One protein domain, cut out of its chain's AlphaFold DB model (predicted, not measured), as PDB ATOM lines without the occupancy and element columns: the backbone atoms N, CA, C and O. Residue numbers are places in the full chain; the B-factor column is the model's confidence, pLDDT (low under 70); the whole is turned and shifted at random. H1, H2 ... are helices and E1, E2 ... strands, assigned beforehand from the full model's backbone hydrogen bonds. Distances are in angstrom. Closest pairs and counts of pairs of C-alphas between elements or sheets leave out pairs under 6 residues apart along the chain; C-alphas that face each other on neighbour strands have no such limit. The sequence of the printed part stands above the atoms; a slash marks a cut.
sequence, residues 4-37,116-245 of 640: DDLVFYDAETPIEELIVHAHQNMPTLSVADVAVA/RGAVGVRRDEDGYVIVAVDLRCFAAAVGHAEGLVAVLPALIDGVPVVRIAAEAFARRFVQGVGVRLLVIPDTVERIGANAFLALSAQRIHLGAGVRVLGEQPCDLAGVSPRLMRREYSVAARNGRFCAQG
ATOM      1  N   ASP A   4     318.393 195.394 308.560       58.31
ATOM      2  CA  ASP A   4     319.397 194.811 307.670       58.31
ATOM      3  C   ASP A   4     319.328 193.270 307.605       58.31
ATOM      4  O   ASP A   4     319.736 192.690 306.605       58.31
ATOM      5  N   ASP A   5     318.742 192.602 308.609       71.44
ATOM      6  CA  ASP A   5     318.642 191.133 308.657       71.44
ATOM      7  C   ASP A   5     317.343 190.579 308.031       71.44
ATOM      8  O   ASP A   5     317.188 189.364 307.889       71.44
ATOM      9  N   LEU A   6     316.381 191.438 307.655       85.38
ATOM     10  CA  LEU A   6     315.135 191.005 306.994       85.38
ATOM     11  C   LEU A   6     315.400 190.410 305.611       85.38
ATOM     12  O   LEU A   6     314.686 189.508 305.173       85.38
ATOM     13  N   VAL A   7     316.378 190.969 304.898       92.12
ATOM     14  CA  VAL A   7     316.742 190.554 303.550       92.12
ATOM     15  C   VAL A   7     318.254 190.499 303.450       92.12
ATOM     16  O   VAL A   7     318.920 191.509 303.632       92.12
ATOM     17  N   PHE A   8     318.787 189.334 303.104       93.38
ATOM     18  CA  PHE A   8     320.225 189.120 302.972       93.38
ATOM     19  C   PHE A   8     320.542 188.310 301.715       93.38
ATOM     20  O   PHE A   8     319.678 187.644 301.146       93.38
ATOM     21  N   TYR A   9     321.785 188.386 301.249       93.50
ATOM     22  CA  TYR A   9     322.255 187.611 300.104       93.50
ATOM     23  C   TYR A   9     322.765 186.239 300.554       93.50
ATOM     24  O   TYR A   9     323.642 186.160 301.411       93.50
ATOM     25  N   ASP A  10     322.242 185.164 299.957       91.88
ATOM     26  CA  ASP A  10     322.761 183.806 300.143       91.88
ATOM     27  C   ASP A  10     322.481 182.943 298.903       91.88
ATOM     28  O   ASP A  10     321.336 182.577 298.603       91.88
ATOM     29  N   ALA A  11     323.547 182.580 298.189       87.12
ATOM     30  CA  ALA A  11     323.475 181.747 296.992       87.12
ATOM     31  C   ALA A  11     323.846 180.270 297.227       87.12
ATOM     32  O   ALA A  11     323.528 179.434 296.380       87.12
ATOM     33  N   GLU A  12     324.492 179.934 298.345       90.75
ATOM     34  CA  GLU A  12     325.162 178.639 298.540       90.75
ATOM     35  C   GLU A  12     324.423 177.731 299.526       90.75
ATOM     36  O   GLU A  12     324.265 176.535 299.266       90.75
ATOM     37  N   THR A  13     323.911 178.284 300.630       94.12
ATOM     38  CA  THR A  13     323.330 177.509 301.734       94.12
ATOM     39  C   THR A  13     322.067 176.792 301.271       94.12
ATOM     40  O   THR A  13     321.198 177.448 300.696       94.12
ATOM     41  N   PRO A  14     321.890 175.478 301.493       94.94
ATOM     42  CA  PRO A  14     320.671 174.768 301.109       94.94
ATOM     43  C   PRO A  14     319.394 175.453 301.620       94.94
ATOM     44  O   PRO A  14     319.318 175.882 302.768       94.94
ATOM     45  N   ILE A  15     318.354 175.527 300.779       94.00
ATOM     46  CA  ILE A  15     317.121 176.266 301.116       94.00
ATOM     47  C   ILE A  15     316.459 175.735 302.399       94.00
ATOM     48  O   ILE A  15     315.917 176.520 303.170       94.00
ATOM     49  N   GLU A  16     316.524 174.429 302.660       94.12
ATOM     50  CA  GLU A  16     315.964 173.846 303.889       94.12
ATOM     51  C   GLU A  16     316.688 174.338 305.151       94.12
ATOM     52  O   GLU A  16     316.048 174.615 306.164       94.12
ATOM     53  N   GLU A  17     318.010 174.519 305.089       95.56
ATOM     54  CA  GLU A  17     318.797 175.066 306.201       95.56
ATOM     55  C   GLU A  17     318.467 176.543 306.431       95.56
ATOM     56  O   GLU A  17     318.296 176.964 307.575       95.56
ATOM     57  N   LEU A  18     318.270 177.310 305.352       95.00
ATOM     58  CA  LEU A  18     317.818 178.701 305.426       95.00
ATOM     59  C   LEU A  18     316.426 178.826 306.050       95.00
ATOM     60  O   LEU A  18     316.191 179.734 306.843       95.00
ATOM     61  N   ILE A  19     315.507 177.905 305.741       94.44
ATOM     62  CA  ILE A  19     314.182 177.863 306.372       94.44
ATOM     63  C   ILE A  19     314.328 177.611 307.876       94.44
ATOM     64  O   ILE A  19     313.718 178.328 308.670       94.44
ATOM     65  N   VAL A  20     315.143 176.633 308.287       93.31
ATOM     66  CA  VAL A  20     315.396 176.344 309.710       93.31
ATOM     67  C   VAL A  20     316.008 177.556 310.414       93.31
ATOM     68  O   VAL A  20     315.538 177.942 311.486       93.31
ATOM     69  N   HIS A  21     317.007 178.189 309.798       91.56
ATOM     70  CA  HIS A  21     317.653 179.384 310.328       91.56
ATOM     71  C   HIS A  21     316.668 180.552 310.477       91.56
ATOM     72  O   HIS A  21     316.627 181.181 311.536       91.56
ATOM     73  N   ALA A  22     315.832 180.802 309.465       90.50
ATOM     74  CA  ALA A  22     314.820 181.855 309.496       90.50
ATOM     75  C   ALA A  22     313.794 181.634 310.619       90.50
ATOM     76  O   ALA A  22     313.459 182.580 311.326       90.50
ATOM     77  N   HIS A  23     313.352 180.392 310.855       87.12
ATOM     78  CA  HIS A  23     312.437 180.084 311.964       87.12
ATOM     79  C   HIS A  23     313.070 180.325 313.336       87.12
ATOM     80  O   HIS A  23     312.394 180.790 314.252       87.12
ATOM     81  N   GLN A  24     314.354 179.997 313.497       87.19
ATOM     82  CA  GLN A  24     315.076 180.208 314.755       87.19
ATOM     83  C   GLN A  24     315.341 181.691 315.037       87.19
ATOM     84  O   GLN A  24     315.449 182.077 316.199       87.19
ATOM     85  N   ASN A  25     315.412 182.514 313.989       87.50
ATOM     86  CA  ASN A  25     315.795 183.923 314.060       87.50
ATOM     87  C   ASN A  25     314.717 184.839 313.463       87.50
ATOM     88  O   ASN A  25     315.033 185.799 312.763       87.50
ATOM     89  N   MET A  26     313.436 184.544 313.725       89.44
ATOM     90  CA  MET A  26     312.329 185.298 313.130       89.44
ATOM     91  C   MET A  26     312.404 186.800 313.472       89.44
ATOM     92  O   MET A  26     312.428 187.154 314.656       89.44
ATOM     93  N   PRO A  27     312.397 187.700 312.468       87.44
ATOM     94  CA  PRO A  27     312.574 189.128 312.698       87.44
ATOM     95  C   PRO A  27     311.418 189.771 313.472       87.44
ATOM     96  O   PRO A  27     310.239 189.464 313.265       87.44
ATOM     97  N   THR A  28     311.774 190.742 314.315       90.88
ATOM     98  CA  THR A  28     310.844 191.661 314.985       90.88
ATOM     99  C   THR A  28     311.253 193.087 314.646       90.88
ATOM    100  O   THR A  28     312.436 193.411 314.785       90.88
ATOM    101  N   LEU A  29     310.305 193.940 314.269       90.25
ATOM    102  CA  LEU A  29     310.571 195.345 313.943       90.25
ATOM    103  C   LEU A  29     309.995 196.288 314.991       90.25
ATOM    104  O   LEU A  29     309.053 195.932 315.703       90.25
ATOM    105  N   SER A  30     310.539 197.502 315.060       88.31
ATOM    106  CA  SER A  30     309.882 198.589 315.779       88.31
ATOM    107  C   SER A  30     308.882 199.312 314.878       88.31
ATOM    108  O   SER A  30     309.085 199.396 313.665       88.31
ATOM    109  N   VAL A  31     307.821 199.899 315.446       86.88
ATOM    110  CA  VAL A  31     306.915 200.779 314.685       86.88
ATOM    111  C   VAL A  31     307.679 201.953 314.066       86.88
ATOM    112  O   VAL A  31     307.304 202.442 313.005       86.88
ATOM    113  N   ALA A  32     308.786 202.380 314.680       86.00
ATOM    114  CA  ALA A  32     309.625 203.448 314.148       86.00
ATOM    115  C   ALA A  32     310.311 203.090 312.815       86.00
ATOM    116  O   ALA A  32     310.679 204.012 312.082       86.00
ATOM    117  N   ASP A  33     310.472 201.801 312.511       85.00
ATOM    118  CA  ASP A  33     311.201 201.282 311.347       85.00
ATOM    119  C   ASP A  33     310.299 201.059 310.123       85.00
ATOM    120  O   ASP A  33     310.776 201.006 308.988       85.00
ATOM    121  N   VAL A  34     308.987 200.971 310.340       89.31
ATOM    122  CA  VAL A  34     307.986 200.674 309.308       89.31
ATOM    123  C   VAL A  34     307.223 201.928 308.878       89.31
ATOM    124  O   VAL A  34     307.017 202.860 309.655       89.31
ATOM    125  N   ALA A  35     306.755 201.946 307.632       90.69
ATOM    126  CA  ALA A  35     305.842 202.970 307.143       90.69
ATOM    127  C   ALA A  35     304.406 202.581 307.522       90.69
ATOM    128  O   ALA A  35     303.813 201.691 306.913       90.69
ATOM    129  N   VAL A  36     303.841 203.221 308.546       87.88
ATOM    130  CA  VAL A  36     302.446 202.981 308.938       87.88
ATOM    131  C   VAL A  36     301.527 203.748 307.993       87.88
ATOM    132  O   VAL A  36     301.493 204.975 308.011       87.88
ATOM    133  N   ALA A  37     300.787 203.026 307.156       81.25
ATOM    134  CA  ALA A  37     299.750 203.604 306.319       81.25
ATOM    135  C   ALA A  37     298.513 203.913 307.171       81.25
ATOM    136  O   ALA A  37     297.995 203.031 307.869       81.25
ATOM    137  N   ARG A 116     314.434 202.519 306.522       78.44
ATOM    138  CA  ARG A 116     313.286 203.044 307.251       78.44
ATOM    139  C   ARG A 116     312.126 203.311 306.302       78.44
ATOM    140  O   ARG A 116     312.229 204.141 305.406       78.44
ATOM    141  N   GLY A 117     311.013 202.619 306.532       79.12
ATOM    142  CA  GLY A 117     309.823 202.705 305.688       79.12
ATOM    143  C   GLY A 117     309.811 201.764 304.480       79.12
ATOM    144  O   GLY A 117     308.816 201.752 303.760       79.12
ATOM    145  N   ALA A 118     310.844 200.930 304.282       90.00
ATOM    146  CA  ALA A 118     310.857 199.914 303.222       90.00
ATOM    147  C   ALA A 118     309.784 198.828 303.430       90.00
ATOM    148  O   ALA A 118     309.357 198.173 302.481       90.00
ATOM    149  N   VAL A 119     309.313 198.645 304.667       94.00
ATOM    150  CA  VAL A 119     308.148 197.812 304.983       94.00
ATOM    151  C   VAL A 119     306.979 198.718 305.346       94.00
ATOM    152  O   VAL A 119     307.015 199.423 306.354       94.00
ATOM    153  N   GLY A 120     305.934 198.689 304.524       94.06
ATOM    154  CA  GLY A 120     304.675 199.381 304.760       94.06
ATOM    155  C   GLY A 120     303.673 198.481 305.468       94.06
ATOM    156  O   GLY A 120     303.407 197.360 305.019       94.06
ATOM    157  N   VAL A 121     303.078 198.975 306.551       94.69
ATOM    158  CA  VAL A 121     302.098 198.235 307.348       94.69
ATOM    159  C   VAL A 121     300.855 199.049 307.642       94.69
ATOM    160  O   VAL A 121     300.893 200.268 307.739       94.69
ATOM    161  N   ARG A 122     299.738 198.358 307.838       94.06
ATOM    162  CA  ARG A 122     298.476 198.942 308.287       94.06
ATOM    163  C   ARG A 122     298.003 198.228 309.543       94.06
ATOM    164  O   ARG A 122     298.157 197.012 309.659       94.06
ATOM    165  N   ARG A 123     297.417 198.973 310.480       90.69
ATOM    166  CA  ARG A 123     296.780 198.389 311.663       90.69
ATOM    167  C   ARG A 123     295.439 197.744 311.288       90.69
ATOM    168  O   ARG A 123     294.659 198.338 310.545       90.69
ATOM    169  N   ASP A 124     295.193 196.545 311.798       85.19
ATOM    170  CA  ASP A 124     293.928 195.804 311.722       85.19
ATOM    171  C   ASP A 124     293.519 195.374 313.145       85.19
ATOM    172  O   ASP A 124     294.298 195.549 314.090       85.19
ATOM    173  N   GLU A 125     292.303 194.851 313.314       81.31
ATOM    174  CA  GLU A 125     291.761 194.484 314.640       81.31
ATOM    175  C   GLU A 125     292.643 193.450 315.363       81.31
ATOM    176  O   GLU A 125     292.946 193.606 316.547       81.31
ATOM    177  N   ASP A 126     293.135 192.457 314.620       85.38
ATOM    178  CA  ASP A 126     293.870 191.305 315.157       85.38
ATOM    179  C   ASP A 126     295.404 191.456 315.096       85.38
ATOM    180  O   ASP A 126     296.139 190.581 315.555       85.38
ATOM    181  N   GLY A 127     295.922 192.547 314.519       93.56
ATOM    182  CA  GLY A 127     297.364 192.751 314.361       93.56
ATOM    183  C   GLY A 127     297.741 193.690 313.218       93.56
ATOM    184  O   GLY A 127     296.984 194.581 312.837       93.56
ATOM    185  N   TYR A 128     298.941 193.513 312.672       95.94
ATOM    186  CA  TYR A 128     299.417 194.275 311.517       95.94
ATOM    187  C   TYR A 128     299.194 193.534 310.197       95.94
ATOM    188  O   TYR A 128     299.324 192.311 310.101       95.94
ATOM    189  N   VAL A 129     298.907 194.313 309.157       96.06
ATOM    190  CA  VAL A 129     298.836 193.880 307.760       96.06
ATOM    191  C   VAL A 129     300.032 194.453 307.019       96.06
ATOM    192  O   VAL A 129     300.217 195.667 307.031       96.06
ATOM    193  N   ILE A 130     300.805 193.615 306.336       96.50
ATOM    194  CA  ILE A 130     301.831 194.087 305.400       96.50
ATOM    195  C   ILE A 130     301.140 194.539 304.114       96.50
ATOM    196  O   ILE A 130     300.456 193.743 303.469       96.50
ATOM    197  N   VAL A 131     301.332 195.805 303.746       95.44
ATOM    198  CA  VAL A 131     300.776 196.430 302.530       95.44
ATOM    199  C   VAL A 131     301.851 196.824 301.518       95.44
ATOM    200  O   VAL A 131     301.534 197.066 300.358       95.44
ATOM    201  N   ALA A 132     303.124 196.849 301.918       95.00
ATOM    202  CA  ALA A 132     304.251 197.042 301.011       95.00
ATOM    203  C   ALA A 132     305.532 196.409 301.571       95.00
ATOM    204  O   ALA A 132     305.807 196.522 302.765       95.00
ATOM    205  N   VAL A 133     306.328 195.782 300.709       96.12
ATOM    206  CA  VAL A 133     307.696 195.335 300.999       96.12
ATOM    207  C   VAL A 133     308.586 195.751 299.835       96.12
ATOM    208  O   VAL A 133     308.579 195.116 298.779       96.12
ATOM    209  N   ASP A 134     309.338 196.832 300.022       95.94
ATOM    210  CA  ASP A 134     310.240 197.399 299.025       95.94
ATOM    211  C   ASP A 134     311.563 196.631 298.949       95.94
ATOM    212  O   ASP A 134     312.603 197.037 299.470       95.94
ATOM    213  N   LEU A 135     311.513 195.488 298.267       96.19
ATOM    214  CA  LEU A 135     312.680 194.652 298.017       96.19
ATOM    215  C   LEU A 135     313.748 195.353 297.172       96.19
ATOM    216  O   LEU A 135     314.899 194.932 297.225       96.19
ATOM    217  N   ARG A 136     313.421 196.413 296.419       95.00
ATOM    218  CA  ARG A 136     314.431 197.200 295.690       95.00
ATOM    219  C   ARG A 136     315.303 197.988 296.654       95.00
ATOM    220  O   ARG A 136     316.522 197.986 296.489       95.00
ATOM    221  N   CYS A 137     314.694 198.616 297.660       93.56
ATOM    222  CA  CYS A 137     315.429 199.291 298.728       93.56
ATOM    223  C   CYS A 137     316.343 198.308 299.476       93.56
ATOM    224  O   CYS A 137     317.527 198.589 299.654       93.56
ATOM    225  N   PHE A 138     315.832 197.120 299.825       93.88
ATOM    226  CA  PHE A 138     316.649 196.069 300.445       93.88
ATOM    227  C   PHE A 138     317.785 195.586 299.535       93.88
ATOM    228  O   PHE A 138     318.929 195.513 299.971       93.88
ATOM    229  N   ALA A 139     317.509 195.308 298.259       93.12
ATOM    230  CA  ALA A 139     318.521 194.884 297.292       93.12
ATOM    231  C   ALA A 139     319.644 195.922 297.128       93.12
ATOM    232  O   ALA A 139     320.820 195.563 297.062       93.12
ATOM    233  N   ALA A 140     319.292 197.211 297.098       92.00
ATOM    234  CA  ALA A 140     320.258 198.304 297.031       92.00
ATOM    235  C   ALA A 140     321.135 198.380 298.290       92.00
ATOM    236  O   ALA A 140     322.341 198.586 298.167       92.00
ATOM    237  N   ALA A 141     320.555 198.172 299.477       91.00
ATOM    238  CA  ALA A 141     321.293 198.156 300.740       91.00
ATOM    239  C   ALA A 141     322.233 196.944 300.859       91.00
ATOM    240  O   ALA A 141     323.379 197.092 301.275       91.00
ATOM    241  N   VAL A 142     321.774 195.760 300.437       92.00
ATOM    242  CA  VAL A 142     322.577 194.524 300.417       92.00
ATOM    243  C   VAL A 142     323.664 194.574 299.333       92.00
ATOM    244  O   VAL A 142     324.676 193.886 299.437       92.00
ATOM    245  N   GLY A 143     323.478 195.379 298.283       91.31
ATOM    246  CA  GLY A 143     324.389 195.453 297.136       91.31
ATOM    247  C   GLY A 143     324.223 194.302 296.136       91.31
ATOM    248  O   GLY A 143     325.041 194.150 295.231       91.31
ATOM    249  N   HIS A 144     323.154 193.511 296.267       90.00
ATOM    250  CA  HIS A 144     322.837 192.381 295.395       90.00
ATOM    251  C   HIS A 144     321.380 192.452 294.934       90.00
ATOM    252  O   HIS A 144     320.466 192.592 295.738       90.00
ATOM    253  N   ALA A 145     321.157 192.313 293.626       90.00
ATOM    254  CA  ALA A 145     319.817 192.328 293.036       90.00
ATOM    255  C   ALA A 145     319.193 190.930 292.891       90.00
ATOM    256  O   ALA A 145     317.989 190.821 292.696       90.00
ATOM    257  N   GLU A 146     319.975 189.853 292.973       91.88
ATOM    258  CA  GLU A 146     319.500 188.468 292.852       91.88
ATOM    259  C   GLU A 146     320.129 187.586 293.942       91.88
ATOM    260  O   GLU A 146     321.159 187.942 294.512       91.88
ATOM    261  N   GLY A 147     319.530 186.421 294.217       90.75
ATOM    262  CA  GLY A 147     320.017 185.493 295.247       90.75
ATOM    263  C   GLY A 147     319.647 185.911 296.671       90.75
ATOM    264  O   GLY A 147     320.296 185.490 297.625       90.75
ATOM    265  N   LEU A 148     318.621 186.752 296.820       95.69
ATOM    266  CA  LEU A 148     318.209 187.272 298.121       95.69
ATOM    267  C   LEU A 148     317.320 186.282 298.877       95.69
ATOM    268  O   LEU A 148     316.435 185.649 298.300       95.69
ATOM    269  N   VAL A 149     317.505 186.199 300.183       97.06
ATOM    270  CA  VAL A 149     316.597 185.546 301.122       97.06
ATOM    271  C   VAL A 149     315.847 186.645 301.856       97.06
ATOM    272  O   VAL A 149     316.474 187.507 302.456       97.06
ATOM    273  N   ALA A 150     314.518 186.628 301.790       96.94
ATOM    274  CA  ALA A 150     313.650 187.590 302.458       96.94
ATOM    275  C   ALA A 150     312.834 186.886 303.546       96.94
ATOM    276  O   ALA A 150     312.072 185.963 303.257       96.94
ATOM    277  N   VAL A 151     312.961 187.328 304.793       97.25
ATOM    278  CA  VAL A 151     312.224 186.805 305.947       97.25
ATOM    279  C   VAL A 151     311.303 187.904 306.455       97.25
ATOM    280  O   VAL A 151     311.761 188.939 306.931       97.25
ATOM    281  N   LEU A 152     309.988 187.714 306.328       96.19
ATOM    282  CA  LEU A 152     309.036 188.732 306.773       96.19
ATOM    283  C   LEU A 152     308.978 188.795 308.308       96.19
ATOM    284  O   LEU A 152     309.146 187.770 308.971       96.19
ATOM    285  N   PRO A 153     308.718 189.978 308.893       95.06
ATOM    286  CA  PRO A 153     308.677 190.127 310.340       95.06
ATOM    287  C   PRO A 153     307.453 189.428 310.935       95.06
ATOM    288  O   PRO A 153     306.340 189.559 310.425       95.06
ATOM    289  N   ALA A 154     307.650 188.720 312.048       95.12
ATOM    290  CA  ALA A 154     306.551 188.110 312.799       95.12
ATOM    291  C   ALA A 154     305.827 189.133 313.686       95.12
ATOM    292  O   ALA A 154     304.619 189.040 313.899       95.12
ATOM    293  N   LEU A 155     306.576 190.102 314.223       95.06
ATOM    294  CA  LEU A 155     306.113 191.044 315.238       95.06
ATOM    295  C   LEU A 155     306.552 192.471 314.904       95.06
ATOM    296  O   LEU A 155     307.674 192.685 314.440       95.06
ATOM    297  N   ILE A 156     305.694 193.442 315.213       93.62
ATOM    298  CA  ILE A 156     305.991 194.878 315.173       93.62
ATOM    299  C   ILE A 156     305.614 195.467 316.533       93.62
ATOM    300  O   ILE A 156     304.441 195.429 316.907       93.62
ATOM    301  N   ASP A 157     306.607 195.923 317.302       92.12
ATOM    302  CA  ASP A 157     306.477 196.316 318.721       92.12
ATOM    303  C   ASP A 157     305.634 195.321 319.550       92.12
ATOM    304  O   ASP A 157     304.728 195.680 320.302       92.12
ATOM    305  N   GLY A 158     305.912 194.023 319.376       91.94
ATOM    306  CA  GLY A 158     305.236 192.934 320.093       91.94
ATOM    307  C   GLY A 158     303.845 192.562 319.565       91.94
ATOM    308  O   GLY A 158     303.244 191.618 320.072       91.94
ATOM    309  N   VAL A 159     303.336 193.245 318.536       95.19
ATOM    310  CA  VAL A 159     302.050 192.924 317.904       95.19
ATOM    311  C   VAL A 159     302.281 192.025 316.684       95.19
ATOM    312  O   VAL A 159     303.120 192.367 315.848       95.19
ATOM    313  N   PRO A 160     301.539 190.913 316.532       96.62
ATOM    314  CA  PRO A 160     301.699 190.003 315.402       96.62
ATOM    315  C   PRO A 160     301.371 190.646 314.056       96.62
ATOM    316  O   PRO A 160     300.412 191.407 313.913       96.62
ATOM    317  N   VAL A 161     302.147 190.268 313.043       97.00
ATOM    318  CA  VAL A 161     301.772 190.434 311.640       97.00
ATOM    319  C   VAL A 161     300.875 189.265 311.256       97.00
ATOM    320  O   VAL A 161     301.328 188.122 311.211       97.00
ATOM    321  N   VAL A 162     299.606 189.558 310.983       97.19
ATOM    322  CA  VAL A 162     298.548 188.551 310.787       97.19
ATOM    323  C   VAL A 162     298.114 188.408 309.332       97.19
ATOM    324  O   VAL A 162     297.461 187.428 308.968       97.19
ATOM    325  N   ARG A 163     298.466 189.368 308.467       97.38
ATOM    326  CA  ARG A 163     298.016 189.379 307.071       97.38
ATOM    327  C   ARG A 163     299.048 189.970 306.116       97.38
ATOM    328  O   ARG A 163     299.729 190.936 306.446       97.38
ATOM    329  N   ILE A 164     299.074 189.442 304.896       97.75
ATOM    330  CA  ILE A 164     299.756 190.033 303.738       97.75
ATOM    331  C   ILE A 164     298.688 190.490 302.739       97.75
ATOM    332  O   ILE A 164     297.829 189.698 302.348       97.75
ATOM    333  N   ALA A 165     298.702 191.768 302.362       95.69
ATOM    334  CA  ALA A 165     297.767 192.331 301.390       95.69
ATOM    335  C   ALA A 165     298.102 191.909 299.946       95.69
ATOM    336  O   ALA A 165     299.204 191.439 299.661       95.69
ATOM    337  N   ALA A 166     297.151 192.085 299.026       92.12
ATOM    338  CA  ALA A 166     297.308 191.729 297.610       92.12
ATOM    339  C   ALA A 166     298.415 192.546 296.915       92.12
ATOM    340  O   ALA A 166     299.082 192.079 295.998       92.12
ATOM    341  N   GLU A 167     298.624 193.773 297.376       88.06
ATOM    342  CA  GLU A 167     299.557 194.757 296.842       88.06
ATOM    343  C   GLU A 167     300.922 194.763 297.550       88.06
ATOM    344  O   GLU A 167     301.804 195.532 297.162       88.06
ATOM    345  N   ALA A 168     301.122 193.884 298.543       94.56
ATOM    346  CA  ALA A 168     302.321 193.857 299.383       94.56
ATOM    347  C   ALA A 168     303.628 193.768 298.581       94.56
ATOM    348  O   ALA A 168     304.608 194.421 298.928       94.56
ATOM    349  N   PHE A 169     303.625 193.021 297.473       96.75
ATOM    350  CA  PHE A 169     304.756 192.910 296.548       96.75
ATOM    351  C   PHE A 169     304.404 193.451 295.157       96.75
ATOM    352  O   PHE A 169     304.728 192.844 294.134       96.75
ATOM    353  N   ALA A 170     303.708 194.591 295.095       93.31
ATOM    354  CA  ALA A 170     303.410 195.259 293.831       93.31
ATOM    355  C   ALA A 170     304.688 195.526 293.015       93.31
ATOM    356  O   ALA A 170     305.751 195.807 293.567       93.31
ATOM    357  N   ARG A 171     304.574 195.507 291.677       92.50
ATOM    358  CA  ARG A 171     305.715 195.584 290.740       92.50
ATOM    359  C   ARG A 171     306.715 196.699 291.073       92.50
ATOM    360  O   ARG A 171     307.913 196.452 291.042       92.50
ATOM    361  N   ARG A 172     306.238 197.888 291.464       93.56
ATOM    362  CA  ARG A 172     307.089 199.036 291.838       93.56
ATOM    363  C   ARG A 172     308.093 198.743 292.962       93.56
ATOM    364  O   ARG A 172     309.146 199.369 292.976       93.56
ATOM    365  N   PHE A 173     307.774 197.801 293.849       93.81
ATOM    366  CA  PHE A 173     308.554 197.437 295.034       93.81
ATOM    367  C   PHE A 173     309.521 196.270 294.804       93.81
ATOM    368  O   PHE A 173     310.443 196.074 295.587       93.81
ATOM    369  N   VAL A 174     309.319 195.472 293.750       95.44
ATOM    370  CA  VAL A 174     310.046 194.198 293.564       95.44
ATOM    371  C   VAL A 174     310.689 194.035 292.191       95.44
ATOM    372  O   VAL A 174     311.427 193.081 291.962       95.44
ATOM    373  N   GLN A 175     310.417 194.946 291.254       93.06
ATOM    374  CA  GLN A 175     310.948 194.862 289.898       93.06
ATOM    375  C   GLN A 175     312.478 194.876 289.891       93.06
ATOM    376  O   GLN A 175     313.108 195.776 290.442       93.06
ATOM    377  N   GLY A 176     313.059 193.897 289.193       91.56
ATOM    378  CA  GLY A 176     314.506 193.750 289.062       91.56
ATOM    379  C   GLY A 176     315.158 193.008 290.227       91.56
ATOM    380  O   GLY A 176     316.376 192.873 290.217       91.56
ATOM    381  N   VAL A 177     314.371 192.502 291.186       95.56
ATOM    382  CA  VAL A 177     314.880 191.807 292.373       95.56
ATOM    383  C   VAL A 177     314.549 190.315 292.332       95.56
ATOM    384  O   VAL A 177     313.383 189.922 292.320       95.56
ATOM    385  N   GLY A 178     315.585 189.477 292.306       95.19
ATOM    386  CA  GLY A 178     315.496 188.019 292.333       95.19
ATOM    387  C   GLY A 178     315.628 187.464 293.749       95.19
ATOM    388  O   GLY A 178     316.704 187.487 294.348       95.19
ATOM    389  N   VAL A 179     314.543 186.902 294.266       96.88
ATOM    390  CA  VAL A 179     314.482 186.283 295.592       96.88
ATOM    391  C   VAL A 179     314.651 184.772 295.454       96.88
ATOM    392  O   VAL A 179     313.942 184.101 294.714       96.88
ATOM    393  N   ARG A 180     315.588 184.188 296.183       95.94
ATOM    394  CA  ARG A 180     315.776 182.739 296.255       95.94
ATOM    395  C   ARG A 180     314.765 182.092 297.202       95.94
ATOM    396  O   ARG A 180     314.171 181.066 296.872       95.94
ATOM    397  N   LEU A 181     314.529 182.720 298.351       98.06
ATOM    398  CA  LEU A 181     313.600 182.244 299.371       98.06
ATOM    399  C   LEU A 181     312.843 183.421 299.992       98.06
ATOM    400  O   LEU A 181     313.464 184.350 300.491       98.06
ATOM    401  N   LEU A 182     311.511 183.352 299.997       98.44
ATOM    402  CA  LEU A 182     310.651 184.199 300.825       98.44
ATOM    403  C   LEU A 182     310.089 183.364 301.981       98.44
ATOM    404  O   LEU A 182     309.410 182.370 301.725       98.44
ATOM    405  N   VAL A 183     310.325 183.770 303.228       98.50
ATOM    406  CA  VAL A 183     309.796 183.109 304.429       98.50
ATOM    407  C   VAL A 183     308.657 183.928 305.021       98.50
ATOM    408  O   VAL A 183     308.832 185.091 305.391       98.50
ATOM    409  N   ILE A 184     307.483 183.305 305.115       98.25
ATOM    410  CA  ILE A 184     306.289 183.881 305.732       98.25
ATOM    411  C   ILE A 184     306.179 183.384 307.187       98.25
ATOM    412  O   ILE A 184     306.202 182.169 307.390       98.25
ATOM    413  N   PRO A 185     306.020 184.281 308.182       96.75
ATOM    414  CA  PRO A 185     305.917 183.932 309.595       96.75
ATOM    415  C   PRO A 185     304.777 182.977 309.931       96.75
ATOM    416  O   PRO A 185     303.703 183.031 309.328       96.75
ATOM    417  N   ASP A 186     304.941 182.256 311.040       96.62
ATOM    418  CA  ASP A 186     303.866 181.497 311.686       96.62
ATOM    419  C   ASP A 186     302.716 182.379 312.197       96.62
ATOM    420  O   ASP A 186     301.617 181.875 312.398       96.62
ATOM    421  N   THR A 187     302.936 183.682 312.404       97.00
ATOM    422  CA  THR A 187     301.892 184.624 312.845       97.00
ATOM    423  C   THR A 187     300.925 185.018 311.729       97.00
ATOM    424  O   THR A 187     299.824 185.482 312.019       97.00
ATOM    425  N   VAL A 188     301.316 184.860 310.460       97.94
ATOM    426  CA  VAL A 188     300.487 185.264 309.321       97.94
ATOM    427  C   VAL A 188     299.377 184.245 309.122       97.94
ATOM    428  O   VAL A 188     299.635 183.074 308.868       97.94
ATOM    429  N   GLU A 189     298.131 184.702 309.158       97.44
ATOM    430  CA  GLU A 189     296.958 183.845 308.997       97.44
ATOM    431  C   GLU A 189     296.335 183.931 307.603       97.44
ATOM    432  O   GLU A 189     295.714 182.969 307.131       97.44
ATOM    433  N   ARG A 190     296.466 185.089 306.943       97.69
ATOM    434  CA  ARG A 190     295.776 185.395 305.684       97.69
ATOM    435  C   ARG A 190     296.707 186.050 304.667       97.69
ATOM    436  O   ARG A 190     297.361 187.045 304.966       97.69
ATOM    437  N   ILE A 191     296.702 185.550 303.438       98.25
ATOM    438  CA  ILE A 191     297.443 186.123 302.309       98.25
ATOM    439  C   ILE A 191     296.438 186.501 301.220       98.25
ATOM    440  O   ILE A 191     295.646 185.663 300.784       98.25
ATOM    441  N   GLY A 192     296.443 187.769 300.809       94.81
ATOM    442  CA  GLY A 192     295.567 188.290 299.760       94.81
ATOM    443  C   GLY A 192     295.847 187.656 298.398       94.81
ATOM    444  O   GLY A 192     296.968 187.237 298.114       94.81
ATOM    445  N   ALA A 193     294.828 187.587 297.539       94.44
ATOM    446  CA  ALA A 193     295.008 187.127 296.163       94.44
ATOM    447  C   ALA A 193     296.028 188.009 295.429       94.44
ATOM    448  O   ALA A 193     296.080 189.213 295.662       94.44
ATOM    449  N   ASN A 194     296.829 187.416 294.547       95.31
ATOM    450  CA  ASN A 194     297.870 188.082 293.759       95.31
ATOM    451  C   ASN A 194     299.013 188.727 294.562       95.31
ATOM    452  O   ASN A 194     299.849 189.399 293.957       95.31
ATOM    453  N   ALA A 195     299.109 188.485 295.877       96.25
ATOM    454  CA  ALA A 195     300.185 189.011 296.720       96.25
ATOM    455  C   ALA A 195     301.584 188.752 296.138       96.25
ATOM    456  O   ALA A 195     302.462 189.595 296.283       96.25
ATOM    457  N   PHE A 196     301.790 187.624 295.449       97.06
ATOM    458  CA  PHE A 196     303.080 187.248 294.858       97.06
ATOM    459  C   PHE A 196     303.139 187.373 293.330       97.06
ATOM    460  O   PHE A 196     304.105 186.909 292.724       97.06
ATOM    461  N   LEU A 197     302.145 188.002 292.692       93.56
ATOM    462  CA  LEU A 197     302.005 188.038 291.230       93.56
ATOM    463  C   LEU A 197     303.235 188.630 290.521       93.56
ATOM    464  O   LEU A 197     303.669 188.110 289.498       93.56
ATOM    465  N   ALA A 198     303.796 189.719 291.055       94.56
ATOM    466  CA  ALA A 198     304.950 190.402 290.462       94.56
ATOM    467  C   ALA A 198     306.304 189.939 291.032       94.56
ATOM    468  O   ALA A 198     307.352 190.370 290.548       94.56
ATOM    469  N   LEU A 199     306.289 189.090 292.062       96.06
ATOM    470  CA  LEU A 199     307.478 188.712 292.813       96.06
ATOM    471  C   LEU A 199     308.282 187.659 292.046       96.06
ATOM    472  O   LEU A 199     307.788 186.554 291.824       96.06
ATOM    473  N   SER A 200     309.546 187.935 291.729       95.81
ATOM    474  CA  SER A 200     310.469 186.921 291.204       95.81
ATOM    475  C   SER A 200     311.109 186.136 292.351       95.81
ATOM    476  O   SER A 200     312.248 186.399 292.726       95.81
ATOM    477  N   ALA A 201     310.354 185.210 292.959       96.44
ATOM    478  CA  ALA A 201     310.869 184.348 294.028       96.44
ATOM    479  C   ALA A 201     310.972 182.874 293.603       96.44
ATOM    480  O   ALA A 201     310.047 182.318 293.028       96.44
ATOM    481  N   GLN A 202     312.080 182.201 293.886       96.19
ATOM    482  CA  GLN A 202     312.229 180.789 293.536       96.19
ATOM    483  C   GLN A 202     311.397 179.902 294.467       96.19
ATOM    484  O   GLN A 202     310.580 179.112 293.990       96.19
ATOM    485  N   ARG A 203     311.561 180.053 295.787       98.00
ATOM    486  CA  ARG A 203     310.767 179.332 296.787       98.00
ATOM    487  C   ARG A 203     310.025 180.282 297.721       98.00
ATOM    488  O   ARG A 203     310.601 181.250 298.209       98.00
ATOM    489  N   ILE A 204     308.757 179.982 297.997       98.62
ATOM    490  CA  ILE A 204     307.974 180.637 299.052       98.62
ATOM    491  C   ILE A 204     307.693 179.612 300.154       98.62
ATOM    492  O   ILE A 204     307.157 178.534 299.889       98.62
ATOM    493  N   HIS A 205     308.073 179.935 301.386       98.62
ATOM    494  CA  HIS A 205     307.783 179.137 302.569       98.62
ATOM    495  C   HIS A 205     306.583 179.713 303.324       98.62
ATOM    496  O   HIS A 205     306.625 180.866 303.752       98.62
ATOM    497  N   LEU A 206     305.528 178.914 303.497       98.56
ATOM    498  CA  LEU A 206     304.340 179.290 304.266       98.56
ATOM    499  C   LEU A 206     304.484 178.855 305.730       98.56
ATOM    500  O   LEU A 206     304.632 177.662 306.002       98.56
ATOM    501  N   GLY A 207     304.366 179.804 306.658       97.50
ATOM    502  CA  GLY A 207     304.341 179.529 308.094       97.50
ATOM    503  C   GLY A 207     303.124 178.712 308.546       97.50
ATOM    504  O   GLY A 207     302.130 178.549 307.830       97.50
ATOM    505  N   ALA A 208     303.183 178.194 309.769       97.19
ATOM    506  CA  ALA A 208     302.192 177.290 310.348       97.19
ATOM    507  C   ALA A 208     300.808 177.927 310.567       97.19
ATOM    508  O   ALA A 208     299.806 177.211 310.577       97.19
ATOM    509  N   GLY A 209     300.738 179.252 310.734       97.06
ATOM    510  CA  GLY A 209     299.489 179.976 310.979       97.06
ATOM    511  C   GLY A 209     298.654 180.266 309.737       97.06
ATOM    512  O   GLY A 209     297.487 180.626 309.885       97.06
ATOM    513  N   VAL A 210     299.196 180.093 308.525       98.12
ATOM    514  CA  VAL A 210     298.493 180.455 307.288       98.12
ATOM    515  C   VAL A 210     297.281 179.542 307.104       98.12
ATOM    516  O   VAL A 210     297.429 178.337 306.905       98.12
ATOM    517  N   ARG A 211     296.075 180.123 307.145       96.38
ATOM    518  CA  ARG A 211     294.782 179.423 307.002       96.38
ATOM    519  C   ARG A 211     294.022 179.836 305.747       96.38
ATOM    520  O   ARG A 211     293.234 179.051 305.225       96.38
ATOM    521  N   VAL A 212     294.250 181.056 305.261       96.88
ATOM    522  CA  VAL A 212     293.617 181.587 304.048       96.88
ATOM    523  C   VAL A 212     294.694 182.044 303.077       96.88
ATOM    524  O   VAL A 212     295.484 182.933 303.387       96.88
ATOM    525  N   LEU A 213     294.683 181.462 301.882       96.75
ATOM    526  CA  LEU A 213     295.550 181.836 300.775       96.75
ATOM    527  C   LEU A 213     294.664 182.193 299.583       96.75
ATOM    528  O   LEU A 213     294.019 181.318 299.008       96.75
ATOM    529  N   GLY A 214     294.604 183.480 299.239       93.81
ATOM    530  CA  GLY A 214     294.000 183.916 297.983       93.81
ATOM    531  C   GLY A 214     294.782 183.370 296.789       93.81
ATOM    532  O   GLY A 214     295.944 182.991 296.932       93.81
ATOM    533  N   GLU A 215     294.162 183.339 295.613       93.44
ATOM    534  CA  GLU A 215     294.781 182.802 294.395       93.44
ATOM    535  C   GLU A 215     296.138 183.462 294.104       93.44
ATOM    536  O   GLU A 215     296.261 184.685 294.158       93.44
ATOM    537  N   GLN A 216     297.157 182.651 293.804       96.31
ATOM    538  CA  GLN A 216     298.522 183.111 293.510       96.31
ATOM    539  C   GLN A 216     298.958 182.648 292.110       96.31
ATOM    540  O   GLN A 216     299.779 181.732 291.998       96.31
ATOM    541  N   PRO A 217     298.401 183.223 291.028       94.56
ATOM    542  CA  PRO A 217     298.885 182.939 289.684       94.56
ATOM    543  C   PRO A 217     300.363 183.323 289.562       94.56
ATOM    544  O   PRO A 217     300.815 184.329 290.110       94.56
ATOM    545  N   CYS A 218     301.122 182.514 288.828       94.81
ATOM    546  CA  CYS A 218     302.545 182.738 288.602       94.81
ATOM    547  C   CYS A 218     302.821 182.773 287.101       94.81
ATOM    548  O   CYS A 218     302.559 181.791 286.413       94.81
ATOM    549  N   ASP A 219     303.362 183.880 286.598       93.88
ATOM    550  CA  ASP A 219     303.899 183.974 285.240       93.88
ATOM    551  C   ASP A 219     305.425 184.052 285.317       93.88
ATOM    552  O   ASP A 219     305.990 185.069 285.722       93.88
ATOM    553  N   LEU A 220     306.099 182.964 284.935       91.25
ATOM    554  CA  LEU A 220     307.558 182.871 284.997       91.25
ATOM    555  C   LEU A 220     308.241 183.890 284.076       91.25
ATOM    556  O   LEU A 220     309.321 184.387 284.396       91.25
ATOM    557  N   ALA A 221     307.615 184.213 282.941       88.38
ATOM    558  CA  ALA A 221     308.136 185.162 281.964       88.38
ATOM    559  C   ALA A 221     307.724 186.613 282.266       88.38
ATOM    560  O   ALA A 221     308.426 187.533 281.853       88.38
ATOM    561  N   GLY A 222     306.616 186.810 282.985       88.88
ATOM    562  CA  GLY A 222     306.039 188.122 283.299       88.88
ATOM    563  C   GLY A 222     306.676 188.869 284.481       88.88
ATOM    564  O   GLY A 222     306.322 190.027 284.734       88.88
ATOM    565  N   VAL A 223     307.604 188.233 285.204       90.81
ATOM    566  CA  VAL A 223     308.329 188.817 286.347       90.81
ATOM    567  C   VAL A 223     309.754 189.244 285.979       90.81
ATOM    568  O   VAL A 223     310.335 188.769 285.004       90.81
ATOM    569  N   SER A 224     310.320 190.164 286.767       87.12
ATOM    570  CA  SER A 224     311.681 190.679 286.581       87.12
ATOM    571  C   SER A 224     312.478 190.557 287.882       87.12
ATOM    572  O   SER A 224     312.054 191.155 288.873       87.12
ATOM    573  N   PRO A 225     313.617 189.843 287.890       89.69
ATOM    574  CA  PRO A 225     314.180 189.058 286.787       89.69
ATOM    575  C   PRO A 225     313.273 187.896 286.361       89.69
ATOM    576  O   PRO A 225     312.418 187.465 287.132       89.69
ATOM    577  N   ARG A 226     313.462 187.377 285.140       88.12
ATOM    578  CA  ARG A 226     312.693 186.228 284.643       88.12
ATOM    579  C   ARG A 226     312.895 185.034 285.572       88.12
ATOM    580  O   ARG A 226     314.030 184.649 285.842       88.12
ATOM    581  N   LEU A 227     311.798 184.436 286.020       89.19
ATOM    582  CA  LEU A 227     311.840 183.315 286.943       89.19
ATOM    583  C   LEU A 227     312.006 182.004 286.174       89.19
ATOM    584  O   LEU A 227     311.261 181.724 285.237       89.19
ATOM    585  N   MET A 228     312.966 181.180 286.585       85.62
ATOM    586  CA  MET A 228     313.209 179.879 285.947       85.62
ATOM    587  C   MET A 228     312.350 178.759 286.543       85.62
ATOM    588  O   MET A 228     312.103 177.751 285.886       85.62
ATOM    589  N   ARG A 229     311.912 178.927 287.794       92.94
ATOM    590  CA  ARG A 229     311.210 177.919 288.588       92.94
ATOM    591  C   ARG A 229     310.476 178.570 289.748       92.94
ATOM    592  O   ARG A 229     311.005 179.498 290.355       92.94
ATOM    593  N   ARG A 230     309.313 178.025 290.095       96.81
ATOM    594  CA  ARG A 230     308.571 178.358 291.311       96.81
ATOM    595  C   ARG A 230     308.293 177.093 292.106       96.81
ATOM    596  O   ARG A 230     307.788 176.124 291.549       96.81
ATOM    597  N   GLU A 231     308.549 177.147 293.405       97.81
ATOM    598  CA  GLU A 231     308.232 176.084 294.357       97.81
ATOM    599  C   GLU A 231     307.628 176.664 295.641       97.81
ATOM    600  O   GLU A 231     307.892 177.810 296.020       97.81
ATOM    601  N   TYR A 232     306.860 175.837 296.344       98.50
ATOM    602  CA  TYR A 232     306.371 176.122 297.686       98.50
ATOM    603  C   TYR A 232     306.918 175.115 298.694       98.50
ATOM    604  O   TYR A 232     307.147 173.945 298.395       98.50
ATOM    605  N   SER A 233     307.092 175.588 299.920       98.38
ATOM    606  CA  SER A 233     307.273 174.756 301.108       98.38
ATOM    607  C   SER A 233     306.311 175.249 302.182       98.38
ATOM    608  O   SER A 233     305.888 176.405 302.155       98.38
ATOM    609  N   VAL A 234     305.929 174.374 303.103       98.31
ATOM    610  CA  VAL A 234     304.983 174.707 304.167       98.31
ATOM    611  C   VAL A 234     305.531 174.174 305.481       98.31
ATOM    612  O   VAL A 234     306.075 173.070 305.516       98.31
ATOM    613  N   ALA A 235     305.406 174.953 306.551       97.06
ATOM    614  CA  ALA A 235     305.780 174.527 307.889       97.06
ATOM    615  C   ALA A 235     305.051 173.226 308.264       97.06
ATOM    616  O   ALA A 235     303.837 173.113 308.101       97.06
ATOM    617  N   ALA A 236     305.771 172.257 308.836       93.88
ATOM    618  CA  ALA A 236     305.230 170.925 309.139       93.88
ATOM    619  C   ALA A 236     304.020 170.933 310.098       93.88
ATOM    620  O   ALA A 236     303.269 169.965 310.154       93.88
ATOM    621  N   ARG A 237     303.836 172.015 310.866       94.50
ATOM    622  CA  ARG A 237     302.707 172.200 311.791       94.50
ATOM    623  C   ARG A 237     301.498 172.892 311.150       94.50
ATOM    624  O   ARG A 237     300.507 173.100 311.844       94.50
ATOM    625  N   ASN A 238     301.574 173.296 309.880       97.56
ATOM    626  CA  ASN A 238     300.443 173.926 309.209       97.56
ATOM    627  C   ASN A 238     299.313 172.898 309.040       97.56
ATOM    628  O   ASN A 238     299.478 171.877 308.380       97.56
ATOM    629  N   GLY A 239     298.163 173.169 309.656       94.44
ATOM    630  CA  GLY A 239     297.015 172.260 309.626       94.44
ATOM    631  C   GLY A 239     296.136 172.380 308.377       94.44
ATOM    632  O   GLY A 239     295.165 171.639 308.259       94.44
ATOM    633  N   ARG A 240     296.409 173.331 307.471       96.56
ATOM    634  CA  ARG A 240     295.543 173.634 306.319       96.56
ATOM    635  C   ARG A 240     296.198 173.356 304.972       96.56
ATOM    636  O   ARG A 240     295.512 172.894 304.059       96.56
ATOM    637  N   PHE A 241     297.485 173.655 304.855       98.25
ATOM    638  CA  PHE A 241     298.269 173.501 303.638       98.25
ATOM    639  C   PHE A 241     299.419 172.529 303.866       98.25
ATOM    640  O   PHE A 241     299.959 172.432 304.966       98.25
ATOM    641  N   CYS A 242     299.840 171.851 302.808       97.81
ATOM    642  CA  CYS A 242     301.060 171.054 302.808       97.81
ATOM    643  C   CYS A 242     301.795 171.223 301.479       97.81
ATOM    644  O   CYS A 242     301.219 171.668 300.483       97.81
ATOM    645  N   ALA A 243     303.085 170.891 301.467       97.44
ATOM    646  CA  ALA A 243     303.880 170.882 300.250       97.44
ATOM    647  C   ALA A 243     304.598 169.550 300.065       97.44
ATOM    648  O   ALA A 243     305.122 168.975 301.017       97.44
ATOM    649  N   GLN A 244     304.651 169.088 298.819       95.50
ATOM    650  CA  GLN A 244     305.356 167.869 298.434       95.50
ATOM    651  C   GLN A 244     306.024 168.087 297.079       95.50
ATOM    652  O   GLN A 244     305.360 168.434 296.104       95.50
ATOM    653  N   GLY A 245     307.347 167.905 297.016       93.00
ATOM    654  CA  GLY A 245     308.109 168.104 295.777       93.00
ATOM    655  C   GLY A 245     307.985 169.521 295.197       93.00
ATOM    656  O   GLY A 245     307.991 169.678 293.983       93.00
TER     657      GLY A 245
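What this domain is: This is residues 4 to 37 and 116 to 245 of the 640 residues of an uncharacterized protein of Gordonibacter pamelaeae (UniProt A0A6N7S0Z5). The chain is wound in a few stacked turns: E4, E6, E7 and E8 lie side by side and parallel as one wall, and E5 with residues 190 to 191 and 212 to 213 of the long links make a second wall. H1 covers the outer face of the first wall, H2 is over its other face near E1, the hairpin E2 and E3 extends the second wall beyond E5, and E9 lies beside E8 at the far end. The printed part has 164 residues, in the order E1 H1 E2 E3 H2 E4 E5 H3 E6 E7 E8 E9, with two mixed sheets, E1 E4 E6 E7 E8 and E2 E3 E5. The class is mixed, helices and strands, with 71 residues in named elements, under half; the whole is compact, with a radius of gyration of the C-alphas of 14.3 A and spans of 39 by 35 by 28 A.

How they stand to each other: E1, residues 7 to 9, is an edge strand of the strongly twisted larger sheet and the antiparallel neighbour of E4, residues 146 to 151, with N 8 and O 149 at 3.0 A. H1, residues 15 to 24, is on this sheet at a height of 8.6 A, over E6, residues 178 to 183, and slantwise to it at 44 degrees on the local plane; their closest C-alphas, Ile 19 and Val 183, are 7.1 A apart. E2, residues 119 to 124, and E3, residues 127 to 133, form a hairpin, with N 122 and O 129 at 2.8 A. E3 is the parallel neighbour of E5, residues 159 to 164, with N 162 and O 128 at 2.9 A. H2, residues 135 to 142, is on the larger sheet's opposite face from H1, making three layers, helices on both faces of a sheet; its closest C-alpha pair with E1 is Phe 138 and Val 7, 6.3 A. H3, residues 171 to 174, only grazes the smaller sheet and touches H2, with the C-alphas of Val 174 and Leu 135 closest at 5.2 A. E6 is parallel to E4, with N 150 and O 181 at 2.8 A, and to E7, residues 200 to 206, with N 202 and O 179 at 2.8 A. E8, residues 231 to 234, is parallel to E7, with N 206 and O 233 at 2.9 A. E9, residues 241 to 244, pairs with no named strand; its closest C-alpha pair with E8 is Ala 243 and Ser 233, 5.2 A. Every O i to N i+4 pair is within hydrogen-bond range in H1 and H2; H3 is too short for one.

Where its parts are: E1 begins at C-alpha 7, (316.742, 190.554, 303.550). H1 is 14.3 A long, E2 15.9 A, E3 17.1 A, E4 15.1 A and E7 16.3 A. E9 ends at C-alpha 244, (305.356, 167.869, 298.434).

The domain as a whole: The C-alphas of Glu 12 and Glu 125, the two farthest apart, are 40.3 A apart. Residues 38 to 115 are not printed, and C-alphas 37 and 116 are 13.6 A apart across the cut. The links E6 to E7 and E7 to E8 are long, with 16 and 24 residues. The mean pLDDT of the printed part is 93.2, and residue 4 is under 70.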